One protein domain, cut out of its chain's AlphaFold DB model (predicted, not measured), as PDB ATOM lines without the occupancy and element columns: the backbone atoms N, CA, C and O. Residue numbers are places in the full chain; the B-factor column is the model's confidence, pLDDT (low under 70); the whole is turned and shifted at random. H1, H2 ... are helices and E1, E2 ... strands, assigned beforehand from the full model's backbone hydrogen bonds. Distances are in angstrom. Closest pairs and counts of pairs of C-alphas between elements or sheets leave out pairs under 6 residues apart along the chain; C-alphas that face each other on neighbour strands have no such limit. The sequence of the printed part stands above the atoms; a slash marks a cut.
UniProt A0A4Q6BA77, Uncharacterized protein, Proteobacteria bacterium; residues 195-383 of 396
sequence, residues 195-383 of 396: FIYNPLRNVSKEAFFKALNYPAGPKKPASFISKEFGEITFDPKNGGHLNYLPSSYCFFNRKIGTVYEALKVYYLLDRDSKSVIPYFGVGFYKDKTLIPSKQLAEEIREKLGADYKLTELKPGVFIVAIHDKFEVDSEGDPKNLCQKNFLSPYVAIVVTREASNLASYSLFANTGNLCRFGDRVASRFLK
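What this domain is: This is residues 195 to 383 of the 396 residues of an uncharacterized protein of Proteobacteria bacterium (UniProt A0A4Q6BA77). A long, twisted sheet of seven strands forms the main body; H2 covers one face of it over E8 and E9, and H3, on the opposite face, runs off from E10 past residues of E5 and E6. Away from H2 lie a small separate sheet of E1, E2 and E3 and, apart from E2 and E3, the short helix H1, which is near H3, the closest C-alphas being those of Ala 211 and Phe 381. The printed part has 189 residues with three named helices and ten named strands, in the order H1 E1 E2 E3 E4 E5 E6 H2 E7 E8 E9 E10 H3. The large sheet runs E4 E5 E6 E10 E9 E8 E7, the small one E1 E2 E3, both antiparallel throughout; the class is mixed. The whole is compact, with a radius of gyration of the C-alphas of 18.3 A and spans of 51 by 36 by 32 A.

How they stand to each other: Start at H1, residues 205 to 211, then find E1, residues 223 to 226, E2, 230 to 235, and E3, 241 to 245, a meander, each strand the antiparallel neighbour of the one before. Look there for N 224 and O 232, 2.8 A apart, and N 233 and O 243, 2.8 A. A second meander is E4, residues 249 to 251, E5, 260 to 270, and E6, 275 to 285, with N 250 and O 265 2.7 A apart and N 264 and O 282 2.8 A. E3 and E4 are apart. H2, residues 293 to 304, comes before the third meander: E7, 309 to 314, E8, 317 to 321, E9, 347 to 352, and E10, 359 to 365. Its pairs include N 311 and O 319, N 320 and O 348, and N 349 and O 363, each 2.8 A. E10 and E6 are antiparallel neighbours, with N 283 and O 362 within hydrogen-bond range at 2.8 A. H2 is on the large sheet at a height of 7.9 A, over E9 and E8, along the strands at 9 degrees to E8 on the local plane; its closest C-alphas to E9 are Ser 293 and Thr 352, 5.5 A. H3, residues 367 to 382, is on the opposite face, at 5.3 A and over none of the strands, which gives three layers, helices on both faces of a sheet; the closest C-alphas of H3 and E6 are Asn 369 and Tyr 279, 5.7 A. H1 and H3 are close but not clearly touching, with C-alphas 211 and 381 6.6 A apart, about perpendicular at 88 degrees. In H1 and H2 each O i to N i+4 pair is within hydrogen-bond range; in H3, 10 of 12 are.

Where its parts are: Find C-alpha 205 at (368.544, 274.503, 280.615), where H1 begins. E5 starts at C-alpha 260, (351.961, 247.686, 309.284), and spans 30.2 A; E6 spans 30.5 A. H2 is 16.4 A long, E9 16.9 A, E10 17.2 A, and H3, 22.7 A, ends at C-alpha 382, (374.069, 264.107, 275.757).

The domain as a whole: The C-alphas farthest apart are those of Pro 218 and Ala 306, 53.4 A. The printed part has no cut. The links H1 to E1 and E8 to E9 are long; the latter is residues 322 to 346. The mean pLDDT of the printed part is 70.3, and residues 195 to 257, 269 to 275, 324 to 345 and 374 to 383 are under 70.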
ATOM      1  N   PHE A 195     370.437 268.092 286.611       47.69
ATOM      2  CA  PHE A 195     371.755 268.735 286.582       47.69
ATOM      3  C   PHE A 195     372.737 268.226 287.651       47.69
ATOM      4  O   PHE A 195     373.941 268.483 287.543       47.69
ATOM      5  N   ILE A 196     372.275 267.487 288.666       48.59
ATOM      6  CA  ILE A 196     373.153 266.892 289.680       48.59
ATOM      7  C   ILE A 196     373.801 265.587 289.218       48.59
ATOM      8  O   ILE A 196     374.782 265.173 289.839       48.59
ATOM      9  N   TYR A 197     373.300 264.954 288.152       51.81
ATOM     10  CA  TYR A 197     373.972 263.806 287.551       51.81
ATOM     11  C   TYR A 197     375.228 264.300 286.839       51.81
ATOM     12  O   TYR A 197     375.188 265.234 286.032       51.81
ATOM     13  N   ASN A 198     376.359 263.664 287.151       47.81
ATOM     14  CA  ASN A 198     377.693 264.118 286.758       47.81
ATOM     15  C   ASN A 198     377.889 264.423 285.255       47.81
ATOM     16  O   ASN A 198     378.758 265.244 284.959       47.81
ATOM     17  N   PRO A 199     377.112 263.875 284.294       48.84
ATOM     18  CA  PRO A 199     377.308 264.232 282.894       48.84
ATOM     19  C   PRO A 199     376.383 265.368 282.379       48.84
ATOM     20  O   PRO A 199     376.642 265.887 281.294       48.84
ATOM     21  N   LEU A 200     375.366 265.837 283.126       45.81
ATOM     22  CA  LEU A 200     374.414 266.874 282.653       45.81
ATOM     23  C   LEU A 200     374.820 268.328 282.913       45.81
ATOM     24  O   LEU A 200     374.191 269.232 282.367       45.81
ATOM     25  N   ARG A 201     375.899 268.574 283.661       53.28
ATOM     26  CA  ARG A 201     376.409 269.934 283.941       53.28
ATOM     27  C   ARG A 201     376.715 270.760 282.683       53.28
ATOM     28  O   ARG A 201     376.729 271.982 282.749       53.28
ATOM     29  N   ASN A 202     376.938 270.094 281.548       52.97
ATOM     30  CA  ASN A 202     377.258 270.717 280.262       52.97
ATOM     31  C   ASN A 202     376.041 270.859 279.322       52.97
ATOM     32  O   ASN A 202     376.202 271.283 278.177       52.97
ATOM     33  N   VAL A 203     374.836 270.481 279.760       54.59
ATOM     34  CA  VAL A 203     373.593 270.638 278.986       54.59
ATOM     35  C   VAL A 203     372.944 271.963 279.372       54.59
ATOM     36  O   VAL A 203     372.760 272.237 280.553       54.59
ATOM     37  N   SER A 204     372.580 272.803 278.396       62.12
ATOM     38  CA  SER A 204     371.856 274.040 278.713       62.12
ATOM     39  C   SER A 204     370.443 273.738 279.217       62.12
ATOM     40  O   SER A 204     369.816 272.754 278.811       62.12
ATOM     41  N   LYS A 205     369.906 274.616 280.071       60.34
ATOM     42  CA  LYS A 205     368.544 274.503 280.615       60.34
ATOM     43  C   LYS A 205     367.498 274.374 279.503       60.34
ATOM     44  O   LYS A 205     366.602 273.538 279.595       60.34
ATOM     45  N   GLU A 206     367.643 275.134 278.419       62.06
ATOM     46  CA  GLU A 206     366.756 275.052 277.254       62.06
ATOM     47  C   GLU A 206     366.863 273.707 276.526       62.06
ATOM     48  O   GLU A 206     365.839 273.132 276.155       62.06
ATOM     49  N   ALA A 207     368.080 273.191 276.321       60.22
ATOM     50  CA  ALA A 207     368.293 271.902 275.665       60.22
ATOM     51  C   ALA A 207     367.695 270.756 276.489       60.22
ATOM     52  O   ALA A 207     367.080 269.848 275.931       60.22
ATOM     53  N   PHE A 208     367.814 270.850 277.814       61.09
ATOM     54  CA  PHE A 208     367.228 269.908 278.750       61.09
ATOM     55  C   PHE A 208     365.692 269.901 278.684       61.09
ATOM     56  O   PHE A 208     365.086 268.867 278.407       61.09
ATOM     57  N   PHE A 209     365.048 271.065 278.834       64.56
ATOM     58  CA  PHE A 209     363.587 271.183 278.731       64.56
ATOM     59  C   PHE A 209     363.040 270.721 277.381       64.56
ATOM     60  O   PHE A 209     362.005 270.055 277.323       64.56
ATOM     61  N   LYS A 210     363.744 271.058 276.296       65.19
ATOM     62  CA  LYS A 210     363.388 270.623 274.945       65.19
ATOM     63  C   LYS A 210     363.432 269.103 274.825       65.19
ATOM     64  O   LYS A 210     362.550 268.527 274.202       65.19
ATOM     65  N   ALA A 211     364.433 268.457 275.414       59.00
ATOM     66  CA  ALA A 211     364.562 267.009 275.354       59.00
ATOM     67  C   ALA A 211     363.541 266.272 276.235       59.00
ATOM     68  O   ALA A 211     363.118 265.180 275.877       59.00
ATOM     69  N   LEU A 212     363.082 266.886 277.329       58.28
ATOM     70  CA  LEU A 212     361.951 266.383 278.117       58.28
ATOM     71  C   LEU A 212     360.592 266.520 277.409       58.28
ATOM     72  O   LEU A 212     359.585 266.068 277.951       58.28
ATOM     73  N   ASN A 213     360.538 267.184 276.245       64.56
ATOM     74  CA  ASN A 213     359.298 267.661 275.624       64.56
ATOM     75  C   ASN A 213     358.422 268.460 276.606       64.56
ATOM     76  O   ASN A 213     357.193 268.412 276.542       64.56
ATOM     77  N   TYR A 214     359.050 269.187 277.534       66.50
ATOM     78  CA  TYR A 214     358.320 269.950 278.535       66.50
ATOM     79  C   TYR A 214     357.616 271.150 277.869       66.50
ATOM     80  O   TYR A 214     358.249 271.847 277.067       66.50
ATOM     81  N   PRO A 215     356.335 271.431 278.182       66.62
ATOM     82  CA  PRO A 215     355.580 272.490 277.519       66.62
ATOM     83  C   PRO A 215     356.269 273.860 277.621       66.62
ATOM     84  O   PRO A 215     356.546 274.365 278.712       66.62
ATOM     85  N   ALA A 216     356.534 274.484 276.471       65.06
ATOM     86  CA  ALA A 216     357.050 275.848 276.400       65.06
ATOM     87  C   ALA A 216     355.896 276.868 276.406       65.06
ATOM     88  O   ALA A 216     354.863 276.645 275.780       65.06
ATOM     89  N   GLY A 217     356.078 278.005 277.086       65.25
ATOM     90  CA  GLY A 217     355.129 279.125 277.077       65.25
ATOM     91  C   GLY A 217     354.891 279.762 278.454       65.25
ATOM     92  O   GLY A 217     355.485 279.332 279.437       65.25
ATOM     93  N   PRO A 218     354.028 280.789 278.547       60.78
ATOM     94  CA  PRO A 218     353.691 281.465 279.808       60.78
ATOM     95  C   PRO A 218     352.797 280.626 280.740       60.78
ATOM     96  O   PRO A 218     352.685 280.933 281.921       60.78
ATOM     97  N   LYS A 219     352.185 279.546 280.233       63.06
ATOM     98  CA  LYS A 219     351.363 278.589 280.992       63.06
ATOM     99  C   LYS A 219     352.121 277.281 281.239       63.06
ATOM    100  O   LYS A 219     351.633 276.209 280.887       63.06
ATOM    101  N   LYS A 220     353.342 277.362 281.779       65.12
ATOM    102  CA  LYS A 220     354.070 276.154 282.200       65.12
ATOM    103  C   LYS A 220     353.272 275.470 283.308       65.12
ATOM    104  O   LYS A 220     352.967 276.133 284.301       65.12
ATOM    105  N   PRO A 221     352.900 274.195 283.153       65.25
ATOM    106  CA  PRO A 221     352.160 273.512 284.194       65.25
ATOM    107  C   PRO A 221     353.102 273.225 285.370       65.25
ATOM    108  O   PRO A 221     354.243 272.819 285.170       65.25
ATOM    109  N   ALA A 222     352.637 273.424 286.605       63.69
ATOM    110  CA  ALA A 222     353.434 273.116 287.796       63.69
ATOM    111  C   ALA A 222     353.845 271.629 287.858       63.69
ATOM    112  O   ALA A 222     354.861 271.307 288.458       63.69
ATOM    113  N   SER A 223     353.100 270.747 287.180       60.34
ATOM    114  CA  SER A 223     353.399 269.326 286.999       60.34
ATOM    115  C   SER A 223     353.143 268.886 285.547       60.34
ATOM    116  O   SER A 223     352.195 269.346 284.909       60.34
ATOM    117  N   PHE A 224     353.988 268.008 285.006       65.44
ATOM    118  CA  PHE A 224     353.872 267.418 283.672       65.44
ATOM    119  C   PHE A 224     354.220 265.927 283.709       65.44
ATOM    120  O   PHE A 224     355.339 265.564 284.052       65.44
ATOM    121  N   ILE A 225     353.297 265.058 283.292       56.81
ATOM    122  CA  ILE A 225     353.560 263.617 283.190       56.81
ATOM    123  C   ILE A 225     354.203 263.316 281.833       56.81
ATOM    124  O   ILE A 225     353.542 263.314 280.793       56.81
ATOM    125  N   SER A 226     355.498 263.026 281.849       58.56
ATOM    126  CA  SER A 226     356.232 262.485 280.713       58.56
ATOM    127  C   SER A 226     356.065 260.972 280.625       58.56
ATOM    128  O   SER A 226     356.169 260.247 281.615       58.56
ATOM    129  N   LYS A 227     355.902 260.465 279.401       54.91
ATOM    130  CA  LYS A 227     355.909 259.019 279.135       54.91
ATOM    131  C   LYS A 227     357.256 258.369 279.461       54.91
ATOM    132  O   LYS A 227     357.292 257.213 279.866       54.91
ATOM    133  N   GLU A 228     358.352 259.097 279.281       53.00
ATOM    134  CA  GLU A 228     359.717 258.583 279.461       53.00
ATOM    135  C   GLU A 228     360.231 258.762 280.891       53.00
ATOM    136  O   GLU A 228     361.123 258.035 281.322       53.00
ATOM    137  N   PHE A 229     359.665 259.734 281.607       51.19
ATOM    138  CA  PHE A 229     360.252 260.301 282.817       51.19
ATOM    139  C   PHE A 229     359.273 260.380 284.000       51.19
ATOM    140  O   PHE A 229     359.629 260.841 285.074       51.19
ATOM    141  N   GLY A 230     358.029 259.934 283.837       57.41
ATOM    142  CA  GLY A 230     357.031 260.066 284.890       57.41
ATOM    143  C   GLY A 230     356.644 261.514 285.160       57.41
ATOM    144  O   GLY A 230     356.647 262.342 284.251       57.41
ATOM    145  N   GLU A 231     356.243 261.813 286.390       58.75
ATOM    146  CA  GLU A 231     355.777 263.151 286.743       58.75
ATOM    147  C   GLU A 231     356.963 264.099 286.963       58.75
ATOM    148  O   GLU A 231     357.879 263.830 287.733       58.75
ATOM    149  N   ILE A 232     356.961 265.219 286.250       60.38
ATOM    150  CA  ILE A 232     357.972 266.266 286.323       60.38
ATOM    151  C   ILE A 232     357.308 267.489 286.939       60.38
ATOM    152  O   ILE A 232     356.464 268.131 286.313       60.38
ATOM    153  N   THR A 233     357.721 267.830 288.151       58.94
ATOM    154  CA  THR A 233     357.219 268.982 288.903       58.94
ATOM    155  C   THR A 233     358.188 270.144 288.755       58.94
ATOM    156  O   THR A 233     359.393 269.978 288.934       58.94
ATOM    157  N   PHE A 234     357.681 271.326 288.421       60.06
ATOM    158  CA  PHE A 234     358.467 272.549 288.313       60.06
ATOM    159  C   PHE A 234     358.114 273.484 289.463       60.06
ATOM    160  O   PHE A 234     356.980 273.963 289.538       60.06
ATOM    161  N   ASP A 235     359.092 273.778 290.321       57.94
ATOM    162  CA  ASP A 235     358.941 274.805 291.350       57.94
ATOM    163  C   ASP A 235     359.574 276.131 290.888       57.94
ATOM    164  O   ASP A 235     360.801 276.294 290.920       57.94
ATOM    165  N   PRO A 236     358.764 277.120 290.464       54.28
ATOM    166  CA  PRO A 236     359.271 278.423 290.056       54.28
ATOM    167  C   PRO A 236     359.889 279.229 291.207       54.28
ATOM    168  O   PRO A 236     360.658 280.149 290.929       54.28
ATOM    169  N   LYS A 237     359.571 278.928 292.476       50.41
ATOM    170  CA  LYS A 237     360.035 279.706 293.638       50.41
ATOM    171  C   LYS A 237     361.478 279.377 294.019       50.41
ATOM    172  O   LYS A 237     362.208 280.266 294.443       50.41
ATOM    173  N   ASN A 238     361.909 278.140 293.793       51.16
ATOM    174  CA  ASN A 238     363.257 277.663 294.099       51.16
ATOM    175  C   ASN A 238     364.143 277.614 292.840       51.16
ATOM    176  O   ASN A 238     364.668 276.572 292.473       51.16
ATOM    177  N   GLY A 239     364.270 278.719 292.098       52.56
ATOM    178  CA  GLY A 239     365.196 278.797 290.949       52.56
ATOM    179  C   GLY A 239     364.831 277.929 289.728       52.56
ATOM    180  O   GLY A 239     365.585 277.861 288.748       52.56
ATOM    181  N   GLY A 240     363.654 277.299 289.731       50.62
ATOM    182  CA  GLY A 240     363.200 276.429 288.655       50.62
ATOM    183  C   GLY A 240     363.842 275.045 288.669       50.62
ATOM    184  O   GLY A 240     364.166 274.540 287.589       50.62
ATOM    185  N   HIS A 241     364.038 274.471 289.860       46.62
ATOM    186  CA  HIS A 241     364.332 273.050 290.016       46.62
ATOM    187  C   HIS A 241     363.210 272.203 289.406       46.62
ATOM    188  O   HIS A 241     362.023 272.533 289.502       46.62
ATOM    189  N   LEU A 242     363.613 271.120 288.745       48.25
ATOM    190  CA  LEU A 242     362.708 270.112 288.211       48.25
ATOM    191  C   LEU A 242     362.812 268.875 289.080       48.25
ATOM    192  O   LEU A 242     363.833 268.185 289.069       48.25
ATOM    193  N   ASN A 243     361.738 268.598 289.803       48.03
ATOM    194  CA  ASN A 243     361.608 267.384 290.581       48.03
ATOM    195  C   ASN A 243     361.057 266.299 289.666       48.03
ATOM    196  O   ASN A 243     359.933 266.393 289.175       48.03
ATOM    197  N   TYR A 244     361.885 265.295 289.413       49.62
ATOM    198  CA  TYR A 244     361.508 264.084 288.705       49.62
ATOM    199  C   TYR A 244     360.933 263.079 289.704       49.62
ATOM    200  O   TYR A 244     361.655 262.641 290.590       49.62
ATOM    201  N   LEU A 245     359.675 262.688 289.550       54.59
ATOM    202  CA  LEU A 245     359.056 261.594 290.294       54.59
ATOM    203  C   LEU A 245     359.100 260.343 289.413       54.59
ATOM    204  O   LEU A 245     358.374 260.269 288.413       54.59
ATOM    205  N   PRO A 246     359.925 259.334 289.748       51.03
ATOM    206  CA  PRO A 246     359.931 258.108 288.981       51.03
ATOM    207  C   PRO A 246     358.565 257.427 289.027       51.03
ATOM    208  O   PRO A 246     358.053 257.041 290.079       51.03
ATOM    209  N   SER A 247     357.990 257.283 287.837       53.94
ATOM    210  CA  SER A 247     356.677 256.712 287.584       53.94
ATOM    211  C   SER A 247     356.658 255.218 287.856       53.94
ATOM    212  O   SER A 247     356.984 254.444 286.955       53.94
ATOM    213  N   SER A 248     356.266 254.826 289.065       54.53
ATOM    214  CA  SER A 248     355.384 253.688 289.394       54.53
ATOM    215  C   SER A 248     355.622 253.251 290.830       54.53
ATOM    216  O   SER A 248     356.766 253.105 291.262       54.53
ATOM    217  N   TYR A 249     354.548 252.954 291.551       57.12
ATOM    218  CA  TYR A 249     354.638 252.269 292.828       57.12
ATOM    219  C   TYR A 249     353.658 251.109 292.894       57.12
ATOM    220  O   TYR A 249     352.605 251.095 292.265       57.12
ATOM    221  N   CYS A 250     354.039 250.142 293.703       54.12
ATOM    222  CA  CYS A 250     353.290 248.964 294.054       54.12
ATOM    223  C   CYS A 250     352.849 249.122 295.514       54.12
ATOM    224  O   CYS A 250     353.692 249.161 296.411       54.12
ATOM    225  N   PHE A 251     351.542 249.239 295.756       57.22
ATOM    226  CA  PHE A 251     350.931 249.195 297.083       57.22
ATOM    227  C   PHE A 251     350.539 247.780 297.525       57.22
ATOM    228  O   PHE A 251     349.609 247.176 296.993       57.22
ATOM    229  N   PHE A 252     351.173 247.270 298.573       53.69
ATOM    230  CA  PHE A 252     350.842 245.972 299.153       53.69
ATOM    231  C   PHE A 252     349.722 246.135 300.192       53.69
ATOM    232  O   PHE A 252     349.969 246.217 301.393       53.69
ATOM    233  N   ASN A 253     348.467 246.162 299.732       46.59
ATOM    234  CA  ASN A 253     347.275 246.212 300.600       46.59
ATOM    235  C   ASN A 253     346.912 244.862 301.251       46.59
ATOM    236  O   ASN A 253     346.043 244.797 302.124       46.59
ATOM    237  N   ARG A 254     347.533 243.748 300.847       43.19
ATOM    238  CA  ARG A 254     347.142 242.412 301.323       43.19
ATOM    239  C   ARG A 254     347.887 242.021 302.601       43.19
ATOM    240  O   ARG A 254     349.097 241.860 302.599       43.19
ATOM    241  N   LYS A 255     347.129 241.753 303.675       55.34
ATOM    242  CA  LYS A 255     347.597 241.133 304.935       55.34
ATOM    243  C   LYS A 255     348.860 241.776 305.534       55.34
ATOM    244  O   LYS A 255     349.745 241.063 305.981       55.34
ATOM    245  N   ILE A 256     348.856 243.095 305.680       61.50
ATOM    246  CA  ILE A 256     349.837 243.925 306.416       61.50
ATOM    247  C   ILE A 256     350.026 243.575 307.918       61.50
ATOM    248  O   ILE A 256     350.792 244.209 308.643       61.50
ATOM    249  N   GLY A 257     349.318 242.548 308.401       68.88
ATOM    250  CA  GLY A 257     349.443 242.013 309.752       68.88
ATOM    251  C   GLY A 257     348.967 242.980 310.830       68.88
ATOM    252  O   GLY A 257     348.079 243.809 310.614       68.88
ATOM    253  N   THR A 258     349.514 242.828 312.033       81.12
ATOM    254  CA  THR A 258     349.237 243.715 313.174       81.12
ATOM    255  C   THR A 258     350.205 244.890 313.252       81.12
ATOM    256  O   THR A 258     349.929 245.821 313.997       81.12
ATOM    257  N   VAL A 259     351.301 244.847 312.492       81.56
ATOM    258  CA  VAL A 259     352.423 245.790 312.581       81.56
ATOM    259  C   VAL A 259     352.260 246.962 311.613       81.56
ATOM    260  O   VAL A 259     352.389 248.117 312.026       81.56
ATOM    261  N   TYR A 260     351.954 246.679 310.345       80.81
ATOM    262  CA  TYR A 260     351.961 247.686 309.284       80.81
ATOM    263  C   TYR A 260     350.558 248.170 308.949       80.81
ATOM    264  O   TYR A 260     349.601 247.398 308.985       80.81
ATOM    265  N   GLU A 261     350.455 249.445 308.609       80.31
ATOM    266  CA  GLU A 261     349.293 250.073 307.985       80.31
ATOM    267  C   GLU A 261     349.378 250.014 306.457       80.31
ATOM    268  O   GLU A 261     348.379 249.795 305.777       80.31
ATOM    269  N   ALA A 262     350.585 250.142 305.915       73.88
ATOM    270  CA  ALA A 262     350.817 250.091 304.484       73.88
ATOM    271  C   ALA A 262     352.258 249.686 304.174       73.88
ATOM    272  O   ALA A 262     353.184 249.997 304.922       73.88
ATOM    273  N   LEU A 263     352.445 249.032 303.030       70.69
ATOM    274  CA  LEU A 263     353.753 248.762 302.442       70.69
ATOM    275  C   LEU A 263     353.733 249.210 300.982       70.69
ATOM    276  O   LEU A 263     352.813 248.876 300.235       70.69
ATOM    277  N   LYS A 264     354.743 249.975 300.576       76.12
ATOM    278  CA  LYS A 264     354.898 250.503 299.218       76.12
ATOM    279  C   LYS A 264     356.275 250.152 298.683       76.12
ATOM    280  O   LYS A 264     357.244 250.248 299.424       76.12
ATOM    281  N   VAL A 265     356.376 249.796 297.408       72.44
ATOM    282  CA  VAL A 265     357.658 249.701 296.690       72.44
ATOM    283  C   VAL A 265     357.560 250.523 295.421       72.44
ATOM    284  O   VAL A 265     356.573 250.429 294.704       72.44
ATOM    285  N   TYR A 266     358.566 251.335 295.148       74.81
ATOM    286  CA  TYR A 266     358.623 252.250 294.022       74.81
ATOM    287  C   TYR A 266     359.679 251.777 293.031       74.81
ATOM    288  O   TYR A 266     360.741 251.256 293.402       74.81
ATOM    289  N   TYR A 267     359.369 251.980 291.756       72.56
ATOM    290  CA  TYR A 267     360.125 251.443 290.643       72.56
ATOM    291  C   TYR A 267     360.474 252.536 289.637       72.56
ATOM    292  O   TYR A 267     359.681 253.430 289.349       72.56
ATOM    293  N   LEU A 268     361.672 252.430 289.071       73.44
ATOM    294  CA  LEU A 268     362.109 253.189 287.908       73.44
ATOM    295  C   LEU A 268     361.761 252.361 286.672       73.44
ATOM    296  O   LEU A 268     362.204 251.215 286.550       73.44
ATOM    297  N   LEU A 269     360.974 252.931 285.764       68.50
ATOM    298  CA  LEU A 269     360.662 252.311 284.481       68.50
ATOM    299  C   LEU A 269     361.612 252.837 283.406       68.50
ATOM    300  O   LEU A 269     361.648 254.030 283.125       68.50
ATOM    301  N   ASP A 270     362.355 251.935 282.773       66.31
ATOM    302  CA  ASP A 270     363.162 252.213 281.590       66.31
ATOM    303  C   ASP A 270     362.522 251.538 280.372       66.31
ATOM    304  O   ASP A 270     362.603 250.320 280.202       66.31
ATOM    305  N   ARG A 271     361.864 252.325 279.519       63.59
ATOM    306  CA  ARG A 271     361.181 251.804 278.325       63.59
ATOM    307  C   ARG A 271     362.156 251.306 277.258       63.59
ATOM    308  O   ARG A 271     361.899 250.269 276.652       63.59
ATOM    309  N   ASP A 272     363.285 251.987 277.074       60.16
ATOM    310  CA  ASP A 272     364.254 251.677 276.013       60.16
ATOM    311  C   ASP A 272     364.965 250.356 276.287       60.16
ATOM    312  O   ASP A 272     365.066 249.493 275.414       60.16
ATOM    313  N   SER A 273     365.436 250.171 277.524       63.50
ATOM    314  CA  SER A 273     366.028 248.896 277.936       63.50
ATOM    315  C   SER A 273     364.985 247.865 278.345       63.50
ATOM    316  O   SER A 273     365.365 246.774 278.772       63.50
ATOM    317  N   LYS A 274     363.693 248.211 278.244       66.75
ATOM    318  CA  LYS A 274     362.560 247.419 278.718       66.75
ATOM    319  C   LYS A 274     362.852 246.860 280.111       66.75
ATOM    320  O   LYS A 274     362.895 245.652 280.290       66.75
ATOM    321  N   SER A 275     363.134 247.708 281.095       68.31
ATOM    322  CA  SER A 275     363.462 247.261 282.453       68.31
ATOM    323  C   SER A 275     362.722 248.025 283.543       68.31
ATOM    324  O   SER A 275     362.512 249.224 283.422       68.31
ATOM    325  N   VAL A 276     362.400 247.332 284.629       70.50
ATOM    326  CA  VAL A 276     361.839 247.860 285.871       70.50
ATOM    327  C   VAL A 276     362.883 247.699 286.967       70.50
ATOM    328  O   VAL A 276     363.431 246.612 287.152       70.50
ATOM    329  N   ILE A 277     363.174 248.777 287.686       77.25
ATOM    330  CA  ILE A 277     364.227 248.806 288.702       77.25
ATOM    331  C   ILE A 277     363.607 249.250 290.031       77.25
ATOM    332  O   ILE A 277     363.268 250.426 290.155       77.25
ATOM    333  N   PRO A 278     363.447 248.370 291.034       77.00
ATOM    334  CA  PRO A 278     363.054 248.806 292.366       77.00
ATOM    335  C   PRO A 278     364.157 249.697 292.931       77.00
ATOM    336  O   PRO A 278     365.343 249.361 292.876       77.00
ATOM    337  N   TYR A 279     363.783 250.853 293.458       76.94
ATOM    338  CA  TYR A 279     364.757 251.789 294.022       76.94
ATOM    339  C   TYR A 279     364.404 252.214 295.438       76.94
ATOM    340  O   TYR A 279     365.243 252.793 296.122       76.94
ATOM    341  N   PHE A 280     363.186 251.925 295.892       79.75
ATOM    342  CA  PHE A 280     362.698 252.470 297.142       79.75
ATOM    343  C   PHE A 280     361.515 251.671 297.696       79.75
ATOM    344  O   PHE A 280     360.638 251.268 296.942       79.75
ATOM    345  N   GLY A 281     361.486 251.428 299.002       81.44
ATOM    346  CA  GLY A 281     360.400 250.759 299.714       81.44
ATOM    347  C   GLY A 281     360.037 251.504 300.995       81.44
ATOM    348  O   GLY A 281     360.918 252.035 301.662       81.44
ATOM    349  N   VAL A 282     358.754 251.556 301.350       84.06
ATOM    350  CA  VAL A 282     358.256 252.217 302.567       84.06
ATOM    351  C   VAL A 282     357.317 251.293 303.315       84.06
ATOM    352  O   VAL A 282     356.393 250.739 302.723       84.06
ATOM    353  N   GLY A 283     357.551 251.137 304.613       85.50
ATOM    354  CA  GLY A 283     356.643 250.487 305.548       85.50
ATOM    355  C   GLY A 283     356.102 251.507 306.532       85.50
ATOM    356  O   GLY A 283     356.869 252.082 307.299       85.50
ATOM    357  N   PHE A 284     354.791 251.716 306.496       85.19
ATOM    358  CA  PHE A 284     354.055 252.560 307.430       85.19
ATOM    359  C   PHE A 284     353.569 251.694 308.588       85.19
ATOM    360  O   PHE A 284     352.960 250.641 308.362       85.19
ATOM    361  N   TYR A 285     353.842 252.107 309.820       85.69
ATOM    362  CA  TYR A 285     353.469 251.369 311.024       85.69
ATOM    363  C   TYR A 285     352.130 251.870 311.554       85.69
ATOM    364  O   TYR A 285     351.923 253.075 311.663       85.69
ATOM    365  N   LYS A 286     351.246 250.953 311.966       86.00
ATOM    366  CA  LYS A 286     349.959 251.330 312.578       86.00
ATOM    367  C   LYS A 286     350.174 252.137 313.848       86.00
ATOM    368  O   LYS A 286     351.074 251.811 314.623       86.00
ATOM    369  N   ASP A 287     349.274 253.060 314.160       83.31
ATOM    370  CA  ASP A 287     349.316 253.859 315.400       83.31
ATOM    371  C   ASP A 287     349.470 253.041 316.687       83.31
ATOM    372  O   ASP A 287     350.126 253.457 317.640       83.31
ATOM    373  N   LYS A 288     348.912 251.827 316.709       83.44
ATOM    374  CA  LYS A 288     348.980 250.912 317.861       83.44
ATOM    375  C   LYS A 288     350.285 250.118 317.953       83.44
ATOM    376  O   LYS A 288     350.471 249.371 318.909       83.44
ATOM    377  N   THR A 289     351.164 250.227 316.964       82.38
ATOM    378  CA  THR A 289     352.459 249.552 316.950       82.38
ATOM    379  C   THR A 289     353.405 250.268 317.909       82.38
ATOM    380  O   THR A 289     353.785 251.415 317.686       82.38
ATOM    381  N   LEU A 290     353.766 249.583 318.997       90.44
ATOM    382  CA  LEU A 290     354.586 250.108 320.093       90.44
ATOM    383  C   LEU A 290     356.068 249.774 319.890       90.44
ATOM    384  O   LEU A 290     356.687 249.134 320.738       90.44
ATOM    385  N   ILE A 291     356.624 250.156 318.741       91.44
ATOM    386  CA  ILE A 291     358.035 249.912 318.422       91.44
ATOM    387  C   ILE A 291     358.779 251.249 318.478       91.44
ATOM    388  O   ILE A 291     358.475 252.123 317.669       91.44
ATOM    389  N   PRO A 292     359.742 251.446 319.393       94.31
ATOM    390  CA  PRO A 292     360.577 252.644 319.409       94.31
ATOM    391  C   PRO A 292     361.410 252.777 318.126       94.31
ATOM    392  O   PRO A 292     362.045 251.809 317.701       94.31
ATOM    393  N   SER A 293     361.485 253.970 317.527       92.44
ATOM    394  CA  SER A 293     362.198 254.155 316.247       92.44
ATOM    395  C   SER A 293     363.681 253.817 316.317       92.44
ATOM    396  O   SER A 293     364.217 253.221 315.389       92.44
ATOM    397  N   LYS A 294     364.348 254.155 317.428       95.19
ATOM    398  CA  LYS A 294     365.766 253.824 317.623       95.19
ATOM    399  C   LYS A 294     365.989 252.312 317.662       95.19
ATOM    400  O   LYS A 294     366.923 251.822 317.042       95.19
ATOM    401  N   GLN A 295     365.111 251.586 318.360       95.69
ATOM    402  CA  GLN A 295     365.163 250.126 318.418       95.69
ATOM    403  C   GLN A 295     364.968 249.532 317.020       95.69
ATOM    404  O   GLN A 295     365.766 248.710 316.588       95.69
ATOM    405  N   LEU A 296     363.958 249.999 316.286       95.38
ATOM    406  CA  LEU A 296     363.707 249.544 314.923       95.38
ATOM    407  C   LEU A 296     364.895 249.822 313.988       95.38
ATOM    408  O   LEU A 296     365.242 248.981 313.162       95.38
ATOM    409  N   ALA A 297     365.530 250.988 314.110       94.69
ATOM    410  CA  ALA A 297     366.693 251.342 313.305       94.69
ATOM    411  C   ALA A 297     367.907 250.447 313.614       94.69
ATOM    412  O   ALA A 297     368.600 250.030 312.685       94.69
ATOM    413  N   GLU A 298     368.131 250.089 314.882       95.94
ATOM    414  CA  GLU A 298     369.143 249.092 315.264       95.94
ATOM    415  C   GLU A 298     368.826 247.708 314.690       95.94
ATOM    416  O   GLU A 298     369.694 247.092 314.075       95.94
ATOM    417  N   GLU A 299     367.577 247.244 314.783       95.19
ATOM    418  CA  GLU A 299     367.164 245.956 314.205       95.19
ATOM    419  C   GLU A 299     367.370 245.917 312.679       95.19
ATOM    420  O   GLU A 299     367.776 244.897 312.112       95.19
ATOM    421  N   ILE A 300     367.120 247.037 311.989       94.19
ATOM    422  CA  ILE A 300     367.405 247.169 310.556       94.19
ATOM    423  C   ILE A 300     368.916 247.125 310.295       94.19
ATOM    424  O   ILE A 300     369.347 246.395 309.401       94.19
ATOM    425  N   ARG A 301     369.727 247.859 311.068       94.12
ATOM    426  CA  ARG A 301     371.196 247.847 310.954       94.12
ATOM    427  C   ARG A 301     371.751 246.438 311.122       94.12
ATOM    428  O   ARG A 301     372.541 245.995 310.294       94.12
ATOM    429  N   GLU A 302     371.297 245.715 312.138       93.44
ATOM    430  CA  GLU A 302     371.709 244.333 312.395       93.44
ATOM    431  C   GLU A 302     371.373 243.400 311.230       93.44
ATOM    432  O   GLU A 302     372.203 242.579 310.840       93.44
ATOM    433  N   LYS A 303     370.189 243.553 310.625       90.00
ATOM    434  CA  LYS A 303     369.788 242.768 309.446       90.00
ATOM    435  C   LYS A 303     370.607 243.085 308.200       90.00
ATOM    436  O   LYS A 303     370.806 242.193 307.379       90.00
ATOM    437  N   LEU A 304     371.037 244.333 308.038       88.62
ATOM    438  CA  LEU A 304     371.843 244.767 306.896       88.62
ATOM    439  C   LEU A 304     373.325 244.400 307.049       88.62
ATOM    440  O   LEU A 304     373.991 244.156 306.044       88.62
ATOM    441  N   GLY A 305     373.820 244.303 308.283       89.50
ATOM    442  CA  GLY A 305     375.158 243.819 308.609       89.50
ATOM    443  C   GLY A 305     376.063 244.875 309.245       89.50
ATOM    444  O   GLY A 305     375.715 246.047 309.368       89.50
ATOM    445  N   ALA A 306     377.253 244.439 309.662       88.81
ATOM    446  CA  ALA A 306     378.181 245.236 310.470       88.81
ATOM    447  C   ALA A 306     378.730 246.491 309.767       88.81
ATOM    448  O   ALA A 306     379.109 247.443 310.445       88.81
ATOM    449  N   ASP A 307     378.742 246.510 308.432       87.00
ATOM    450  CA  ASP A 307     379.200 247.664 307.648       87.00
ATOM    451  C   ASP A 307     378.223 248.848 307.713       87.00
ATOM    452  O   ASP A 307     378.600 249.981 307.408       87.00
ATOM    453  N   TYR A 308     376.968 248.605 308.108       89.75
ATOM    454  CA  TYR A 308     375.966 249.649 308.261       89.75
ATOM    455  C   TYR A 308     376.079 250.311 309.626       89.75
ATOM    456  O   TYR A 308     376.181 249.663 310.671       89.75
ATOM    457  N   LYS A 309     375.981 251.633 309.610       90.31
ATOM    458  CA  LYS A 309     376.074 252.492 310.780       90.31
ATOM    459  C   LYS A 309     374.752 253.202 311.001       90.31
ATOM    460  O   LYS A 309     374.105 253.635 310.051       90.31
ATOM    461  N   LEU A 310     374.380 253.319 312.270       92.69
ATOM    462  CA  LEU A 310     373.227 254.085 312.710       92.69
ATOM    463  C   LEU A 310     373.664 255.512 313.046       92.69
ATOM    464  O   LEU A 310     374.558 255.707 313.866       92.69
ATOM    465  N   THR A 311     373.012 256.499 312.445       90.62
ATOM    466  CA  THR A 311     373.206 257.922 312.743       90.62
ATOM    467  C   THR A 311     371.855 258.561 313.033       90.62
ATOM    468  O   THR A 311     370.919 258.405 312.253       90.62
ATOM    469  N   GLU A 312     371.735 259.289 314.141       90.00
ATOM    470  CA  GLU A 312     370.578 260.154 314.379       90.00
ATOM    471  C   GLU A 312     370.835 261.499 313.707       90.00
ATOM    472  O   GLU A 312     371.789 262.201 314.042       90.00
ATOM    473  N   LEU A 313     370.016 261.832 312.716       81.94
ATOM    474  CA  LEU A 313     370.195 263.054 311.941       81.94
ATOM    475  C   LEU A 313     369.557 264.257 312.644       81.94
ATOM    476  O   LEU A 313     370.149 265.331 312.739       81.94
ATOM    477  N   LYS A 314     368.326 264.075 313.110       83.88
ATOM    478  CA  LYS A 314     367.568 265.029 313.920       83.88
ATOM    479  C   LYS A 314     366.729 264.230 314.919       83.88
ATOM    480  O   LYS A 314     366.546 263.032 314.681       83.88
ATOM    481  N   PRO A 315     366.205 264.855 315.988       85.44
ATOM    482  CA  PRO A 315     365.412 264.149 316.986       85.44
ATOM    483  C   PRO A 315     364.340 263.275 316.336       85.44
ATOM    484  O   PRO A 315     363.472 263.771 315.617       85.44
ATOM    485  N   GLY A 316     364.452 261.965 316.552       84.31
ATOM    486  CA  GLY A 316     363.483 260.999 316.049       84.31
ATOM    487  C   GLY A 316     363.633 260.576 314.585       84.31
ATOM    488  O   GLY A 316     362.805 259.808 314.100       84.31
ATOM    489  N   VAL A 317     364.684 261.002 313.882       88.00
ATOM    490  CA  VAL A 317     365.008 260.523 312.529       88.00
ATOM    491  C   VAL A 317     366.359 259.829 312.532       88.00
ATOM    492  O   VAL A 317     367.410 260.446 312.719       88.00
ATOM    493  N   PHE A 318     366.315 258.528 312.276       90.38
ATOM    494  CA  PHE A 318     367.460 257.635 312.305       90.38
ATOM    495  C   PHE A 318     367.797 257.146 310.904       90.38
ATOM    496  O   PHE A 318     366.912 256.724 310.164       90.38
ATOM    497  N   ILE A 319     369.079 257.162 310.561       88.88
ATOM    498  CA  ILE A 319     369.608 256.738 309.268       88.88
ATOM    499  C   ILE A 319     370.516 255.532 309.478       88.88
ATOM    500  O   ILE A 319     371.402 255.561 310.327       88.88
ATOM    501  N   VAL A 320     370.309 254.489 308.682       91.19
ATOM    502  CA  VAL A 320     371.128 253.277 308.631       91.19
ATOM    503  C   VAL A 320     371.798 253.213 307.264       91.19
ATOM    504  O   VAL A 320     371.140 252.941 306.256       91.19
ATOM    505  N   ALA A 321     373.101 253.480 307.212       87.94
ATOM    506  CA  ALA A 321     373.864 253.554 305.966       87.94
ATOM    507  C   ALA A 321     375.325 253.135 306.172       87.94
ATOM    508  O   ALA A 321     375.841 253.187 307.284       87.94
ATOM    509  N   ILE A 322     376.015 252.753 305.096       82.31
ATOM    510  CA  ILE A 322     377.447 252.401 305.147       82.31
ATOM    511  C   ILE A 322     378.323 253.650 305.362       82.31
ATOM    512  O   ILE A 322     379.397 253.592 305.962       82.31
ATOM    513  N   HIS A 323     377.868 254.806 304.872       75.06
ATOM    514  CA  HIS A 323     378.629 256.049 304.898       75.06
ATOM    515  C   HIS A 323     378.100 257.033 305.944       75.06
ATOM    516  O   HIS A 323     376.910 257.324 305.986       75.06
ATOM    517  N   ASP A 324     379.025 257.620 306.707       66.00
ATOM    518  CA  ASP A 324     378.733 258.569 307.795       66.00
ATOM    519  C   ASP A 324     378.197 259.918 307.294       66.00
ATOM    520  O   ASP A 324     377.507 260.641 308.007       66.00
ATOM    521  N   LYS A 325     378.548 260.293 306.057       63.41
ATOM    522  CA  LYS A 325     378.188 261.584 305.460       63.41
ATOM    523  C   LYS A 325     376.987 261.422 304.544       63.41
ATOM    524  O   LYS A 325     377.117 261.478 303.320       63.41
ATOM    525  N   PHE A 326     375.836 261.221 305.170       65.06
ATOM    526  CA  PHE A 326     374.544 261.227 304.510       65.06
ATOM    527  C   PHE A 326     373.818 262.531 304.829       65.06
ATOM    528  O   PHE A 326     373.410 262.773 305.962       65.06
ATOM    529  N   GLU A 327     373.720 263.409 303.838       65.56
ATOM    530  CA  GLU A 327     372.961 264.650 303.970       65.56
ATOM    531  C   GLU A 327     371.517 264.354 303.592       65.56
ATOM    532  O   GLU A 327     371.283 263.734 302.558       65.56
ATOM    533  N   VAL A 328     370.560 264.813 304.391       57.75
ATOM    534  CA  VAL A 328     369.145 264.805 304.017       57.75
ATOM    535  C   VAL A 328     368.537 266.186 304.252       57.75
ATOM    536  O   VAL A 328     369.130 267.025 304.938       57.75
ATOM    537  N   ASP A 329     367.403 266.470 303.631       52.50
ATOM    538  CA  ASP A 329     366.670 267.712 303.843       52.50
ATOM    539  C   ASP A 329     365.776 267.686 305.091       52.50
ATOM    540  O   ASP A 329     365.852 266.799 305.944       52.50
ATOM    541  N   SER A 330     364.953 268.724 305.237       51.09
ATOM    542  CA  SER A 330     364.028 268.863 306.356       51.09
ATOM    543  C   SER A 330     362.984 267.749 306.429       51.09
ATOM    544  O   SER A 330     362.491 267.492 307.527       51.09
ATOM    545  N   GLU A 331     362.672 267.078 305.323       43.12
ATOM    546  CA  GLU A 331     361.696 265.983 305.234       43.12
ATOM    547  C   GLU A 331     362.353 264.616 305.483       43.12
ATOM    548  O   GLU A 331     361.673 263.627 305.745       43.12
ATOM    549  N   GLY A 332     363.688 264.579 305.538       46.91
ATOM    550  CA  GLY A 332     364.454 263.344 305.659       46.91
ATOM    551  C   GLY A 332     364.913 262.807 304.307       46.91
ATOM    552  O   GLY A 332     365.431 261.691 304.260       46.91
ATOM    553  N   ASP A 333     364.799 263.588 303.230       50.78
ATOM    554  CA  ASP A 333     365.156 263.138 301.892       50.78
ATOM    555  C   ASP A 333     366.651 263.336 301.594       50.78
ATOM    556  O   ASP A 333     367.162 264.456 301.659       50.78
ATOM    557  N   PRO A 334     367.402 262.269 301.269       55.53
ATOM    558  CA  PRO A 334     368.779 262.333 300.806       55.53
ATOM    559  C   PRO A 334     369.120 263.427 299.779       55.53
ATOM    560  O   PRO A 334     368.624 263.436 298.655       55.53
ATOM    561  N   LYS A 335     370.097 264.274 300.119       58.50
ATOM    562  CA  LYS A 335     370.704 265.282 299.241       58.50
ATOM    563  C   LYS A 335     371.974 264.764 298.572       58.50
ATOM    564  O   LYS A 335     372.785 264.071 299.183       58.50
ATOM    565  N   ASN A 336     372.206 265.190 297.326       57.47
ATOM    566  CA  ASN A 336     373.489 265.045 296.615       57.47
ATOM    567  C   ASN A 336     374.021 263.599 296.497       57.47
ATOM    568  O   ASN A 336     375.226 263.392 296.319       57.47
ATOM    569  N   LEU A 337     373.133 262.601 296.554       63.06
ATOM    570  CA  LEU A 337     373.478 261.174 296.577       63.06
ATOM    571  C   LEU A 337     374.416 260.744 295.443       63.06
ATOM    572  O   LEU A 337     375.367 259.995 295.661       63.06
ATOM    573  N   CYS A 338     374.156 261.236 294.234       62.78
ATOM    574  CA  CYS A 338     374.805 260.744 293.021       62.78
ATOM    575  C   CYS A 338     376.110 261.469 292.672       62.78
ATOM    576  O   CYS A 338     376.859 261.007 291.818       62.78
ATOM    577  N   GLN A 339     376.427 262.580 293.345       57.19
ATOM    578  CA  GLN A 339     377.630 263.370 293.050       57.19
ATOM    579  C   GLN A 339     378.895 262.814 293.707       57.19
ATOM    580  O   GLN A 339     380.001 263.045 293.220       57.19
ATOM    581  N   LYS A 340     378.742 262.095 294.821       58.75
ATOM    582  CA  LYS A 340     379.855 261.643 295.666       58.75
ATOM    583  C   LYS A 340     380.263 260.182 295.403       58.75
ATOM    584  O   LYS A 340     381.029 259.628 296.182       58.75
ATOM    585  N   ASN A 341     379.777 259.564 294.314       53.34
ATOM    586  CA  ASN A 341     380.012 258.150 293.972       53.34
ATOM    587  C   ASN A 341     379.767 257.191 295.152       53.34
ATOM    588  O   ASN A 341     380.450 256.174 295.281       53.34
ATOM    589  N   PHE A 342     378.823 257.512 296.043       55.62
ATOM    590  CA  PHE A 342     378.586 256.674 297.207       55.62
ATOM    591  C   PHE A 342     378.027 255.326 296.764       55.62
ATOM    592  O   PHE A 342     376.921 255.216 296.236       55.62
ATOM    593  N   LEU A 343     378.819 254.288 297.016       55.28
ATOM    594  CA  LEU A 343     378.483 252.890 296.799       55.28
ATOM    595  C   LEU A 343     377.645 252.358 297.964       55.28
ATOM    596  O   LEU A 343     377.839 251.215 298.357       55.28
ATOM    597  N   SER A 344     376.732 253.149 298.541       64.44
ATOM    598  CA  SER A 344     375.738 252.561 299.441       64.44
ATOM    599  C   SER A 344     374.658 251.961 298.548       64.44
ATOM    600  O   SER A 344     373.870 252.714 297.969       64.44
ATOM    601  N   PRO A 345     374.607 250.628 298.353       68.56
ATOM    602  CA  PRO A 345     373.494 250.040 297.633       68.56
ATOM    603  C   PRO A 345     372.203 250.221 298.422       68.56
ATOM    604  O   PRO A 345     371.156 250.086 297.818       68.56
ATOM    605  N   TYR A 346     372.269 250.530 299.724       82.06
ATOM    606  CA  TYR A 346     371.102 250.683 300.577       82.06
ATOM    607  C   TYR A 346     371.240 251.764 301.632       82.06
ATOM    608  O   TYR A 346     372.324 251.995 302.169       82.06
ATOM    609  N   VAL A 347     370.112 252.389 301.941       84.94
ATOM    610  CA  VAL A 347     369.933 253.312 303.057       84.94
ATOM    611  C   VAL A 347     368.575 253.027 303.670       84.94
ATOM    612  O   VAL A 347     367.587 252.967 302.938       84.94
ATOM    613  N   ALA A 348     368.513 252.875 304.992       89.06
ATOM    614  CA  ALA A 348     367.242 252.876 305.701       89.06
ATOM    615  C   ALA A 348     367.058 254.160 306.509       89.06
ATOM    616  O   ALA A 348     367.997 254.617 307.153       89.06
ATOM    617  N   ILE A 349     365.856 254.725 306.498       86.62
ATOM    618  CA  ILE A 349     365.480 255.875 307.323       86.62
ATOM    619  C   ILE A 349     364.290 255.465 308.178       86.62
ATOM    620  O   ILE A 349     363.323 254.911 307.660       86.62
ATOM    621  N   VAL A 350     364.357 255.716 309.481       90.00
ATOM    622  CA  VAL A 350     363.285 255.422 310.435       90.00
ATOM    623  C   VAL A 350     362.891 256.705 311.139       90.00
ATOM    624  O   VAL A 350     363.742 257.380 311.714       90.00
ATOM    625  N   VAL A 351     361.600 257.022 311.114       87.38
ATOM    626  CA  VAL A 351     361.069 258.279 311.654       87.38
ATOM    627  C   VAL A 351     360.124 258.009 312.812       87.38
ATOM    628  O   VAL A 351     359.319 257.078 312.761       87.38
ATOM    629  N   THR A 352     360.242 258.789 313.884       89.50
ATOM    630  CA  THR A 352     359.340 258.745 315.033       89.50
ATOM    631  C   THR A 352     358.038 259.488 314.765       89.50
ATOM    632  O   THR A 352     357.969 260.450 314.007       89.50
ATOM    633  N   ARG A 353     356.996 259.081 315.479       85.25
ATOM    634  CA  ARG A 353     355.863 259.937 315.797       85.25
ATOM    635  C   ARG A 353     356.334 260.948 316.830       85.25
ATOM    636  O   ARG A 353     356.769 260.547 317.915       85.25
ATOM    637  N   GLU A 354     356.221 262.231 316.507       76.12
ATOM    638  CA  GLU A 354     356.696 263.343 317.345       76.12
ATOM    639  C   GLU A 354     356.243 263.219 318.810       76.12
ATOM    640  O   GLU A 354     357.010 263.490 319.727       76.12
ATOM    641  N   ALA A 355     355.023 262.725 319.042       71.94
ATOM    642  CA  ALA A 355     354.428 262.628 320.371       71.94
ATOM    643  C   ALA A 355     354.874 261.414 321.216       71.94
ATOM    644  O   ALA A 355     354.539 261.361 322.399       71.94
ATOM    645  N   SER A 356     355.553 260.406 320.652       81.06
ATOM    646  CA  SER A 356     355.745 259.122 321.360       81.06
ATOM    647  C   SER A 356     357.067 258.391 321.126       81.06
ATOM    648  O   SER A 356     357.270 257.332 321.719       81.06
ATOM    649  N   ASN A 357     357.980 258.911 320.295       86.44
ATOM    650  CA  ASN A 357     359.227 258.222 319.908       86.44
ATOM    651  C   ASN A 357     359.018 256.829 319.268       86.44
ATOM    652  O   ASN A 357     359.970 256.060 319.105       86.44
ATOM    653  N   LEU A 358     357.779 256.494 318.902       91.81
ATOM    654  CA  LEU A 358     357.418 255.253 318.225       91.81
ATOM    655  C   LEU A 358     357.614 255.399 316.724       91.81
ATOM    656  O   LEU A 358     357.400 256.481 316.189       91.81
ATOM    657  N   ALA A 359     357.954 254.315 316.039       89.06
ATOM    658  CA  ALA A 359     358.104 254.300 314.595       89.06
ATOM    659  C   ALA A 359     356.796 254.702 313.900       89.06
ATOM    660  O   ALA A 359     355.754 254.082 314.103       89.06
ATOM    661  N   SER A 360     356.876 255.745 313.076       87.62
ATOM    662  CA  SER A 360     355.827 256.153 312.141       87.62
ATOM    663  C   SER A 360     355.989 255.398 310.824       87.62
ATOM    664  O   SER A 360     355.096 254.672 310.386       87.62
ATOM    665  N   TYR A 361     357.192 255.458 310.248       88.38
ATOM    666  CA  TYR A 361     357.543 254.706 309.051       88.38
ATOM    667  C   TYR A 361     359.021 254.326 309.027       88.38
ATOM    668  O   TYR A 361     359.866 254.921 309.702       88.38
ATOM    669  N   SER A 362     359.317 253.317 308.214       89.12
ATOM    670  CA  SER A 362     360.666 252.984 307.780       89.12
ATOM    671  C   SER A 362     360.721 253.004 306.267       89.12
ATOM    672  O   SER A 362     359.840 252.475 305.590       89.12
ATOM    673  N   LEU A 363     361.793 253.561 305.757       87.50
ATOM    674  CA  LEU A 363     362.063 253.776 304.357       87.50
ATOM    675  C   LEU A 363     363.344 253.028 304.021       87.50
ATOM    676  O   LEU A 363     364.300 253.119 304.776       87.50
ATOM    677  N   PHE A 364     363.367 252.284 302.923       87.56
ATOM    678  CA  PHE A 364     364.527 251.538 302.454       87.56
ATOM    679  C   PHE A 364     364.809 251.881 300.994       87.56
ATOM    680  O   PHE A 364     364.061 251.495 300.096       87.56
ATOM    681  N   ALA A 365     365.880 252.625 300.749       83.50
ATOM    682  CA  ALA A 365     366.247 253.136 299.439       83.50
ATOM    683  C   ALA A 365     367.473 252.406 298.894       83.50
ATOM    684  O   ALA A 365     368.473 252.282 299.596       83.50
ATOM    685  N   ASN A 366     367.430 251.999 297.625       82.81
ATOM    686  CA  ASN A 366     368.614 251.626 296.862       82.81
ATOM    687  C   ASN A 366     369.142 252.836 296.089       82.81
ATOM    688  O   ASN A 366     368.809 253.060 294.921       82.81
ATOM    689  N   THR A 367     369.981 253.628 296.755       75.75
ATOM    690  CA  THR A 367     370.527 254.868 296.188       75.75
ATOM    691  C   THR A 367     371.404 254.610 294.963       75.75
ATOM    692  O   THR A 367     371.425 255.420 294.039       75.75
ATOM    693  N   GLY A 368     372.053 253.442 294.888       76.06
ATOM    694  CA  GLY A 368     372.818 253.027 293.712       76.06
ATOM    695  C   GLY A 368     371.948 252.826 292.465       76.06
ATOM    696  O   GLY A 368     372.329 253.263 291.377       76.06
ATOM    697  N   ASN A 369     370.773 252.207 292.606       77.12
ATOM    698  CA  ASN A 369     369.826 252.031 291.501       77.12
ATOM    699  C   ASN A 369     369.304 253.375 290.985       77.12
ATOM    700  O   ASN A 369     369.289 253.588 289.770       77.12
ATOM    701  N   LEU A 370     368.950 254.287 291.895       74.69
ATOM    702  CA  LEU A 370     368.514 255.642 291.552       74.69
ATOM    703  C   LEU A 370     369.591 256.391 290.753       74.69
ATOM    704  O   LEU A 370     369.312 256.899 289.668       74.69
ATOM    705  N   CYS A 371     370.836 256.391 291.237       72.75
ATOM    706  CA  CYS A 371     371.928 257.100 290.571       72.75
ATOM    707  C   CYS A 371     372.272 256.514 289.200       72.75
ATOM    708  O   CYS A 371     372.369 257.257 288.228       72.75
ATOM    709  N   ARG A 372     372.370 255.183 289.080       74.31
ATOM    710  CA  ARG A 372     372.644 254.522 287.790       74.31
ATOM    711  C   ARG A 372     371.551 254.776 286.758       74.31
ATOM    712  O   ARG A 372     371.849 254.894 285.570       74.31
ATOM    713  N   PHE A 373     370.291 254.801 287.185       73.88
ATOM    714  CA  PHE A 373     369.180 255.126 286.297       73.88
ATOM    715  C   PHE A 373     369.251 256.586 285.850       73.88
ATOM    716  O   PHE A 373     369.172 256.850 284.652       73.88
ATOM    717  N   GLY A 374     369.485 257.512 286.782       69.00
ATOM    718  CA  GLY A 374     369.667 258.926 286.473       69.00
ATOM    719  C   GLY A 374     370.831 259.188 285.517       69.00
ATOM    720  O   GLY A 374     370.634 259.866 284.516       69.00
ATOM    721  N   ASP A 375     371.996 258.565 285.723       67.38
ATOM    722  CA  ASP A 375     373.146 258.649 284.805       67.38
ATOM    723  C   ASP A 375     372.827 258.085 283.410       67.38
ATOM    724  O   ASP A 375     373.236 258.633 282.380       67.38
ATOM    725  N   ARG A 376     372.065 256.989 283.348       69.31
ATOM    726  CA  ARG A 376     371.632 256.388 282.081       69.31
ATOM    727  C   ARG A 376     370.679 257.308 281.329       69.31
ATOM    728  O   ARG A 376     370.882 257.532 280.136       69.31
ATOM    729  N   VAL A 377     369.671 257.843 282.009       66.25
ATOM    730  CA  VAL A 377     368.736 258.832 281.459       66.25
ATOM    731  C   VAL A 377     369.499 260.075 281.004       66.25
ATOM    732  O   VAL A 377     369.370 260.496 279.856       66.25
ATOM    733  N   ALA A 378     370.394 260.584 281.847       63.34
ATOM    734  CA  ALA A 378     371.282 261.699 281.559       63.34
ATOM    735  C   ALA A 378     372.088 261.511 280.266       63.34
ATOM    736  O   ALA A 378     372.162 262.410 279.427       63.34
ATOM    737  N   SER A 379     372.645 260.316 280.058       62.78
ATOM    738  CA  SER A 379     373.418 259.999 278.853       62.78
ATOM    739  C   SER A 379     372.619 260.142 277.547       62.78
ATOM    740  O   SER A 379     373.209 260.402 276.495       62.78
ATOM    741  N   ARG A 380     371.282 260.030 277.597       65.50
ATOM    742  CA  ARG A 380     370.399 260.210 276.430       65.50
ATOM    743  C   ARG A 380     370.338 261.664 275.992       65.50
ATOM    744  O   ARG A 380     370.381 261.936 274.797       65.50
ATOM    745  N   PHE A 381     370.326 262.595 276.944       59.94
ATOM    746  CA  PHE A 381     370.329 264.032 276.658       59.94
ATOM    747  C   PHE A 381     371.649 264.511 276.042       59.94
ATOM    748  O   PHE A 381     371.680 265.516 275.338       59.94
ATOM    749  N   LEU A 382     372.737 263.772 276.264       58.84
ATOM    750  CA  LEU A 382     374.069 264.107 275.757       58.84
ATOM    751  C   LEU A 382     374.350 263.517 274.373       58.84
ATOM    752  O   LEU A 382     375.167 264.048 273.620       58.84
ATOM    753  N   LYS A 383     373.653 262.443 273.985       56.88
ATOM    754  CA  LYS A 383     373.773 261.848 272.651       56.88
ATOM    755  C   LYS A 383     372.857 262.541 271.642       56.88
ATOM    756  O   LYS A 383     371.883 261.960 271.180       56.88
TER     757      LYS A 383